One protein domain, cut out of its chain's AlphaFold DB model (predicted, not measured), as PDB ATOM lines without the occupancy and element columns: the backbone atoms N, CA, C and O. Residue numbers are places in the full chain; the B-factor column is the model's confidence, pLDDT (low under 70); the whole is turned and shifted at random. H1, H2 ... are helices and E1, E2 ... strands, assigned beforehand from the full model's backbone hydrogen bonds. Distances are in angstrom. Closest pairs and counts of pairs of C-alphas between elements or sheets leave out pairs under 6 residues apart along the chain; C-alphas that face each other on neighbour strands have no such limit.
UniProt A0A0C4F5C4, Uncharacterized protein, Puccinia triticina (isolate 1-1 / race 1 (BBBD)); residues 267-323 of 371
ATOM      1  N   ALA A 267     -20.172  57.334  37.788       81.00
ATOM      2  CA  ALA A 267     -20.990  56.900  36.661       81.00
ATOM      3  C   ALA A 267     -20.116  56.117  35.671       81.00
ATOM      4  O   ALA A 267     -18.967  56.494  35.419       81.00
ATOM      5  N   LEU A 268     -20.658  55.040  35.103       82.31
ATOM      6  CA  LEU A 268     -20.004  54.334  34.006       82.31
ATOM      7  C   LEU A 268     -20.358  55.046  32.705       82.31
ATOM      8  O   LEU A 268     -21.528  55.162  32.347       82.31
ATOM      9  N   VAL A 269     -19.331  55.558  32.035       83.81
ATOM     10  CA  VAL A 269     -19.456  56.278  30.770       83.81
ATOM     11  C   VAL A 269     -18.855  55.406  29.682       83.81
ATOM     12  O   VAL A 269     -17.658  55.121  29.719       83.81
ATOM     13  N   PHE A 270     -19.682  55.004  28.727       87.88
ATOM     14  CA  PHE A 270     -19.251  54.346  27.498       87.88
ATOM     15  C   PHE A 270     -19.425  55.319  26.342       87.88
ATOM     16  O   PHE A 270     -20.441  56.020  26.253       87.88
ATOM     17  N   TYR A 271     -18.445  55.384  25.455       88.00
ATOM     18  CA  TYR A 271     -18.563  56.162  24.235       88.00
ATOM     19  C   TYR A 271     -19.274  55.329  23.182       88.00
ATOM     20  O   TYR A 271     -19.140  54.113  23.124       88.00
ATOM     21  N   TRP A 272     -20.014  55.989  22.298       82.94
ATOM     22  CA  TRP A 272     -20.664  55.308  21.180       82.94
ATOM     23  C   TRP A 272     -19.699  54.465  20.337       82.94
ATOM     24  O   TRP A 272     -20.061  53.410  19.828       82.94
ATOM     25  N   THR A 273     -18.457  54.930  20.198       87.19
ATOM     26  CA  THR A 273     -17.392  54.228  19.472       87.19
ATOM     27  C   THR A 273     -17.042  52.875  20.079       87.19
ATOM     28  O   THR A 273     -16.489  52.038  19.376       87.19
ATOM     29  N   ASP A 274     -17.388  52.655  21.348       87.31
ATOM     30  CA  ASP A 274     -17.138  51.401  22.056       87.31
ATOM     31  C   ASP A 274     -18.157  50.313  21.665       87.31
ATOM     32  O   ASP A 274     -17.946  49.144  21.972       87.31
ATOM     33  N   PHE A 275     -19.238  50.678  20.962       88.38
ATOM     34  CA  PHE A 275     -20.280  49.769  20.468       88.38
ATOM     35  C   PHE A 275     -20.194  49.539  18.954       88.38
ATOM     36  O   PHE A 275     -21.201  49.261  18.307       88.38
ATOM     37  N   ALA A 276     -19.013  49.683  18.351       90.81
ATOM     38  CA  ALA A 276     -18.838  49.293  16.959       90.81
ATOM     39  C   ALA A 276     -18.914  47.756  16.842       90.81
ATOM     40  O   ALA A 276     -18.220  47.071  17.597       90.81
ATOM     41  N   PRO A 277     -19.725  47.201  15.922       90.81
ATOM     42  CA  PRO A 277     -19.709  45.768  15.667       90.81
ATOM     43  C   PRO A 277     -18.309  45.345  15.205       90.81
ATOM     44  O   PRO A 277     -17.655  46.062  14.443       90.81
ATOM     45  N   ASN A 278     -17.848  44.183  15.669       90.25
ATOM     46  CA  ASN A 278     -16.542  43.637  15.293       90.25
ATOM     47  C   ASN A 278     -16.512  43.253  13.807       90.25
ATOM     48  O   ASN A 278     -15.484  43.405  13.150       90.25
ATOM     49  N   ASP A 279     -17.651  42.793  13.281       92.44
ATOM     50  CA  ASP A 279     -17.885  42.590  11.854       92.44
ATOM     51  C   ASP A 279     -19.120  43.400  11.425       92.44
ATOM     52  O   ASP A 279     -20.230  43.102  11.871       92.44
ATOM     53  N   PRO A 280     -18.974  44.417  10.557       90.62
ATOM     54  CA  PRO A 280     -20.107  45.205  10.076       90.62
ATOM     55  C   PRO A 280     -21.085  44.403   9.201       90.62
ATOM     56  O   PRO A 280     -22.165  44.907   8.894       90.62
ATOM     57  N   SER A 281     -20.714  43.194   8.772       94.81
ATOM     58  CA  SER A 281     -21.559  42.292   7.979       94.81
ATOM     59  C   SER A 281     -22.426  41.379   8.849       94.81
ATOM     60  O   SER A 281     -23.359  40.755   8.341       94.81
ATOM     61  N   ASP A 282     -22.124  41.284  10.147       96.44
ATOM     62  CA  ASP A 282     -22.881  40.471  11.090       96.44
ATOM     63  C   ASP A 282     -24.174  41.197  11.492       96.44
ATOM     64  O   ASP A 282     -24.189  42.123  12.310       96.44
ATOM     65  N   LEU A 283     -25.288  40.744  10.909       91.81
ATOM     66  CA  LEU A 283     -26.624  41.285  11.163       91.81
ATOM     67  C   LEU A 283     -27.047  41.172  12.634       91.81
ATOM     68  O   LEU A 283     -27.826  42.006  13.098       91.81
ATOM     69  N   VAL A 284     -26.552  40.173  13.372       91.69
ATOM     70  CA  VAL A 284     -26.902  39.982  14.786       91.69
ATOM     71  C   VAL A 284     -26.238  41.063  15.630       91.69
ATOM     72  O   VAL A 284     -26.920  41.742  16.400       91.69
ATOM     73  N   GLN A 285     -24.938  41.292  15.421       91.50
ATOM     74  CA  GLN A 285     -24.219  42.378  16.094       91.50
ATOM     75  C   GLN A 285     -24.812  43.740  15.734       91.50
ATOM     76  O   GLN A 285     -24.991  44.587  16.610       91.50
ATOM     77  N   GLN A 286     -25.174  43.939  14.466       94.75
ATOM     78  CA  GLN A 286     -25.796  45.181  14.022       94.75
ATOM     79  C   GLN A 286     -27.148  45.422  14.707       94.75
ATOM     80  O   GLN A 286     -27.381  46.517  15.212       94.75
ATOM     81  N   MET A 287     -28.006  44.401  14.803       91.38
ATOM     82  CA  MET A 287     -29.287  44.503  15.510       91.38
ATOM     83  C   MET A 287     -29.125  44.800  17.005       91.38
ATOM     84  O   MET A 287     -29.914  45.562  17.571       91.38
ATOM     85  N   GLU A 288     -28.140  44.193  17.667       89.56
ATOM     86  CA  GLU A 288     -27.919  44.402  19.098       89.56
ATOM     87  C   GLU A 288     -27.370  45.801  19.393       89.56
ATOM     88  O   GLU A 288     -27.890  46.496  20.273       89.56
ATOM     89  N   VAL A 289     -26.398  46.255  18.598       89.50
ATOM     90  CA  VAL A 289     -25.893  47.630  18.658       89.50
ATOM     91  C   VAL A 289     -27.027  48.610  18.383       89.50
ATOM     92  O   VAL A 289     -27.258  49.490  19.210       89.50
ATOM     93  N   ASP A 290     -27.800  48.420  17.310       90.19
ATOM     94  CA  ASP A 290     -28.929  49.290  16.969       90.19
ATOM     95  C   ASP A 290     -29.963  49.353  18.092       90.19
ATOM     96  O   ASP A 290     -30.502  50.425  18.367       90.19
ATOM     97  N   ARG A 291     -30.223  48.247  18.795       86.81
ATOM     98  CA  ARG A 291     -31.141  48.210  19.942       86.81
ATOM     99  C   ARG A 291     -30.630  49.031  21.131       86.81
ATOM    100  O   ARG A 291     -31.427  49.708  21.783       86.81
ATOM    101  N   ILE A 292     -29.332  48.976  21.428       83.38
ATOM    102  CA  ILE A 292     -28.707  49.785  22.493       83.38
ATOM    103  C   ILE A 292     -28.737  51.267  22.100       83.38
ATOM    104  O   ILE A 292     -29.108  52.133  22.892       83.38
ATOM    105  N   VAL A 293     -28.410  51.538  20.841       83.19
ATOM    106  CA  VAL A 293     -28.377  52.852  20.199       83.19
ATOM    107  C   VAL A 293     -29.749  53.529  20.164       83.19
ATOM    108  O   VAL A 293     -29.864  54.726  20.435       83.19
ATOM    109  N   THR A 294     -30.799  52.783  19.824       83.12
ATOM    110  CA  THR A 294     -32.157  53.321  19.668       83.12
ATOM    111  C   THR A 294     -32.879  53.539  20.990       83.12
ATOM    112  O   THR A 294     -33.931  54.178  20.975       83.12
ATOM    113  N   GLN A 295     -32.339  53.096  22.134       81.06
ATOM    114  CA  GLN A 295     -32.892  53.455  23.441       81.06
ATOM    115  C   GLN A 295     -32.638  54.946  23.750       81.06
ATOM    116  O   GLN A 295     -31.546  55.323  24.180       81.06
ATOM    117  N   PRO A 296     -33.650  55.832  23.612       54.78
ATOM    118  CA  PRO A 296     -33.430  57.282  23.551       54.78
ATOM    119  C   PRO A 296     -33.047  57.905  24.896       54.78
ATOM    120  O   PRO A 296     -32.627  59.058  24.956       54.78
ATOM    121  N   GLN A 297     -33.252  57.174  25.994       59.56
ATOM    122  CA  GLN A 297     -32.979  57.664  27.344       59.56
ATOM    123  C   GLN A 297     -31.537  57.418  27.784       59.56
ATOM    124  O   GLN A 297     -31.059  58.111  28.678       59.56
ATOM    125  N   ALA A 298     -30.843  56.474  27.148       60.88
ATOM    126  CA  ALA A 298     -29.552  56.007  27.627       60.88
ATOM    127  C   ALA A 298     -28.386  56.861  27.090       60.88
ATOM    128  O   ALA A 298     -27.333  56.956  27.720       60.88
ATOM    129  N   ILE A 299     -28.580  57.547  25.956       66.31
ATOM    130  CA  ILE A 299     -27.481  58.167  25.210       66.31
ATOM    131  C   ILE A 299     -27.650  59.686  25.162       66.31
ATOM    132  O   ILE A 299     -28.435  60.231  24.386       66.31
ATOM    133  N   ARG A 300     -26.866  60.396  25.978       74.81
ATOM    134  CA  ARG A 300     -26.706  61.857  25.894       74.81
ATOM    135  C   ARG A 300     -25.313  62.170  25.365       74.81
ATOM    136  O   ARG A 300     -24.331  61.625  25.844       74.81
ATOM    137  N   ASN A 301     -25.209  63.076  24.392       84.31
ATOM    138  CA  ASN A 301     -23.923  63.551  23.857       84.31
ATOM    139  C   ASN A 301     -22.982  62.432  23.358       84.31
ATOM    140  O   ASN A 301     -21.776  62.506  23.572       84.31
ATOM    141  N   LYS A 302     -23.522  61.405  22.682       86.12
ATOM    142  CA  LYS A 302     -22.764  60.225  22.202       86.12
ATOM    143  C   LYS A 302     -22.118  59.392  23.321       86.12
ATOM    144  O   LYS A 302     -21.204  58.614  23.056       86.12
ATOM    145  N   GLN A 303     -22.579  59.573  24.554       86.00
ATOM    146  CA  GLN A 303     -22.144  58.815  25.711       86.00
ATOM    147  C   GLN A 303     -23.342  58.071  26.288       86.00
ATOM    148  O   GLN A 303     -24.392  58.666  26.547       86.00
ATOM    149  N   LEU A 304     -23.168  56.771  26.479       84.94
ATOM    150  CA  LEU A 304     -24.042  55.961  27.301       84.94
ATOM    151  C   LEU A 304     -23.569  56.131  28.744       84.94
ATOM    152  O   LEU A 304     -22.475  55.687  29.099       84.94
ATOM    153  N   VAL A 305     -24.364  56.829  29.551       82.88
ATOM    154  CA  VAL A 305     -24.045  57.085  30.959       82.88
ATOM    155  C   VAL A 305     -24.964  56.229  31.808       82.88
ATOM    156  O   VAL A 305     -26.135  56.560  31.971       82.88
ATOM    157  N   ILE A 306     -24.428  55.143  32.358       80.19
ATOM    158  CA  ILE A 306     -25.155  54.321  33.323       80.19
ATOM    159  C   ILE A 306     -24.901  54.928  34.702       80.19
ATOM    160  O   ILE A 306     -23.761  54.975  35.186       80.19
ATOM    161  N   LEU A 307     -25.959  55.462  35.313       77.69
ATOM    162  CA  LEU A 307     -25.869  56.101  36.623       77.69
ATOM    163  C   LEU A 307     -25.626  55.051  37.711       77.69
ATOM    164  O   LEU A 307     -26.160  53.950  37.653       77.69
ATOM    165  N   GLU A 308     -24.877  55.413  38.757       77.31
ATOM    166  CA  GLU A 308     -24.601  54.527  39.902       77.31
ATOM    167  C   GLU A 308     -25.895  53.933  40.498       77.31
ATOM    168  O   GLU A 308     -25.953  52.758  40.858       77.31
ATOM    169  N   SER A 309     -26.975  54.720  40.512       76.06
ATOM    170  CA  SER A 309     -28.301  54.304  40.978       76.06
ATOM    171  C   SER A 309     -28.900  53.121  40.214       76.06
ATOM    172  O   SER A 309     -29.743  52.423  40.770       76.06
ATOM    173  N   GLU A 310     -28.490  52.888  38.967       73.38
ATOM    174  CA  GLU A 310     -28.960  51.757  38.155       73.38
ATOM    175  C   GLU A 310     -28.248  50.447  38.527       73.38
ATOM    176  O   GLU A 310     -28.817  49.370  38.370       73.38
ATOM    177  N   PHE A 311     -27.043  50.521  39.104       65.69
ATOM    178  CA  PHE A 311     -26.288  49.342  39.550       65.69
ATOM    179  C   PHE A 311     -26.723  48.828  40.928       65.69
ATOM    180  O   PHE A 311     -26.556  47.645  41.242       65.69
ATOM    181  N   ILE A 312     -27.272  49.711  41.766       56.59
ATOM    182  CA  ILE A 312     -27.529  49.435  43.188       56.59
ATOM    183  C   ILE A 312     -28.733  48.494  43.410       56.59
ATOM    184  O   ILE A 312     -28.877  47.937  44.497       56.59
ATOM    185  N   ASP A 313     -29.543  48.179  42.391       53.06
ATOM    186  CA  ASP A 313     -30.630  47.187  42.537       53.06
ATOM    187  C   ASP A 313     -30.136  45.715  42.496       53.06
ATOM    188  O   ASP A 313     -30.922  44.766  42.431       53.06
ATOM    189  N   THR A 314     -28.820  45.490  42.605       51.94
ATOM    190  CA  THR A 314     -28.201  44.157  42.762       51.94
ATOM    191  C   THR A 314     -28.643  43.444  44.042       51.94
ATOM    192  O   THR A 314     -28.788  42.217  44.043       51.94
ATOM    193  N   ASP A 315     -28.972  44.187  45.103       49.97
ATOM    194  CA  ASP A 315     -29.550  43.627  46.336       49.97
ATOM    195  C   ASP A 315     -30.904  42.943  46.084       49.97
ATOM    196  O   ASP A 315     -31.287  42.014  46.799       49.97
ATOM    197  N   ARG A 316     -31.633  43.365  45.047       51.88
ATOM    198  CA  ARG A 316     -32.902  42.759  44.632       51.88
ATOM    199  C   ARG A 316     -32.677  41.455  43.874       51.88
ATOM    200  O   ARG A 316     -33.418  40.496  44.085       51.88
ATOM    201  N   TYR A 317     -31.621  41.401  43.064       45.16
ATOM    202  CA  TYR A 317     -31.228  40.217  42.301       45.16
ATOM    203  C   TYR A 317     -30.706  39.100  43.220       45.16
ATOM    204  O   TYR A 317     -31.164  37.960  43.137       45.16
ATOM    205  N   LEU A 318     -29.851  39.430  44.195       47.97
ATOM    206  CA  LEU A 318     -29.373  38.460  45.192       47.97
ATOM    207  C   LEU A 318     -30.507  37.936  46.086       47.97
ATOM    208  O   LEU A 318     -30.548  36.747  46.413       47.97
ATOM    209  N   ARG A 319     -31.487  38.782  46.432       46.47
ATOM    210  CA  ARG A 319     -32.658  38.351  47.212       46.47
ATOM    211  C   ARG A 319     -33.540  37.357  46.440       46.47
ATOM    212  O   ARG A 319     -34.108  36.468  47.065       46.47
ATOM    213  N   PHE A 320     -33.602  37.459  45.110       44.19
ATOM    214  CA  PHE A 320     -34.296  36.506  44.231       44.19
ATOM    215  C   PHE A 320     -33.587  35.143  44.141       44.19
ATOM    216  O   PHE A 320     -34.234  34.090  44.164       44.19
ATOM    217  N   VAL A 321     -32.253  35.144  44.107       50.69
ATOM    218  CA  VAL A 321     -31.455  33.906  44.067       50.69
ATOM    219  C   VAL A 321     -31.540  33.152  45.401       50.69
ATOM    220  O   VAL A 321     -31.636  31.924  45.419       50.69
ATOM    221  N   HIS A 322     -31.594  33.863  46.531       44.97
ATOM    222  CA  HIS A 322     -31.677  33.230  47.850       44.97
ATOM    223  C   HIS A 322     -33.071  32.700  48.230       44.97
ATOM    224  O   HIS A 322     -33.153  31.737  48.996       44.97
ATOM    225  N   THR A 323     -34.170  33.244  47.701       48.75
ATOM    226  CA  THR A 323     -35.524  32.727  47.999       48.75
ATOM    227  C   THR A 323     -35.882  31.459  47.222       48.75
ATOM    228  O   THR A 323     -36.771  30.717  47.639       48.75
TER     229      THR A 323
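Overview. This is residues 267 to 323 of the 371 residues of an uncharacterized protein of Puccinia triticina (isolate 1-1 / race 1 (BBBD)) (UniProt A0A0C4F5C4). What shape does the backbone make? It is a wide, open V or shallow U: a small ribbon of two strands, E1 and E2, makes the base, with H1 and the longer helix H2 at one end and the small helix H3 at the other, from which residues 312 to 323, with H4, stick out as a free arm. What is it built of? The printed part has 57 residues with four named helices and two named strands, in the order E1, H1, H2, E2, H3, H4; the sheet, E1 - E2, is antiparallel and the class is mixed, helices and strands. How closely is it folded? It is loose, with a radius of gyration of the C-alphas of 14.8 A, and elongated, spanning 43 by 25 by 17 A.

Arrangement. How do the strands pair? E1, residues 268 to 271, and E2, residues 303 to 306, are antiparallel neighbours at 159 degrees. N 270 and O 304 are 2.9 A apart and N 304 and O 270 are 2.8 A apart, both within hydrogen-bond range. What comes after the first strand? H1, residues 272 to 275, follows E1 by a tight link, and H2, residues 283 to 294, is close but not clearly touching it, the closest C-alphas being those of Phe 275 and Val 289, 6.3 A apart. What follows the second strand? H3, residues 308 to 311, and H4, residues 314 to 323, meet only through their link, and H4 is apart from E1, H1, H2 and E2. The closest C-alphas of E1 and H3 are those of Leu 268 and Glu 308, 7.5 A apart. How do the helix backbones run? Every O i to N i+4 pair is within hydrogen-bond range in H2 and H4, while H1 and H3 are too short for such a pair.

Along the chain. Where does the first strand begin? C-alpha 268 of E1 is at (-20.004, 54.334, 34.006), and E1 is 10.0 A long, E2 9.3 A. How long are the helices? H2 begins at C-alpha 283, at (-26.624, 41.285, 11.163), and is 15.7 A long; H4 is 14.5 A, H1 5.6 A and H3 5.5 A. Where does the last helix end? C-alpha 323 of H4 is at (-35.524, 32.727, 47.999).

Size, cuts and confidence. How large is it? The two C-alphas farthest apart are those of Ser 281 and Thr 323, at 43.5 A. Is there a cut or a long link? The printed part has no cut, and no link is long. Where is confidence low? The pLDDT is under 70 at residues 296 to 299 and 311 to 323, and its mean over H4 is 48.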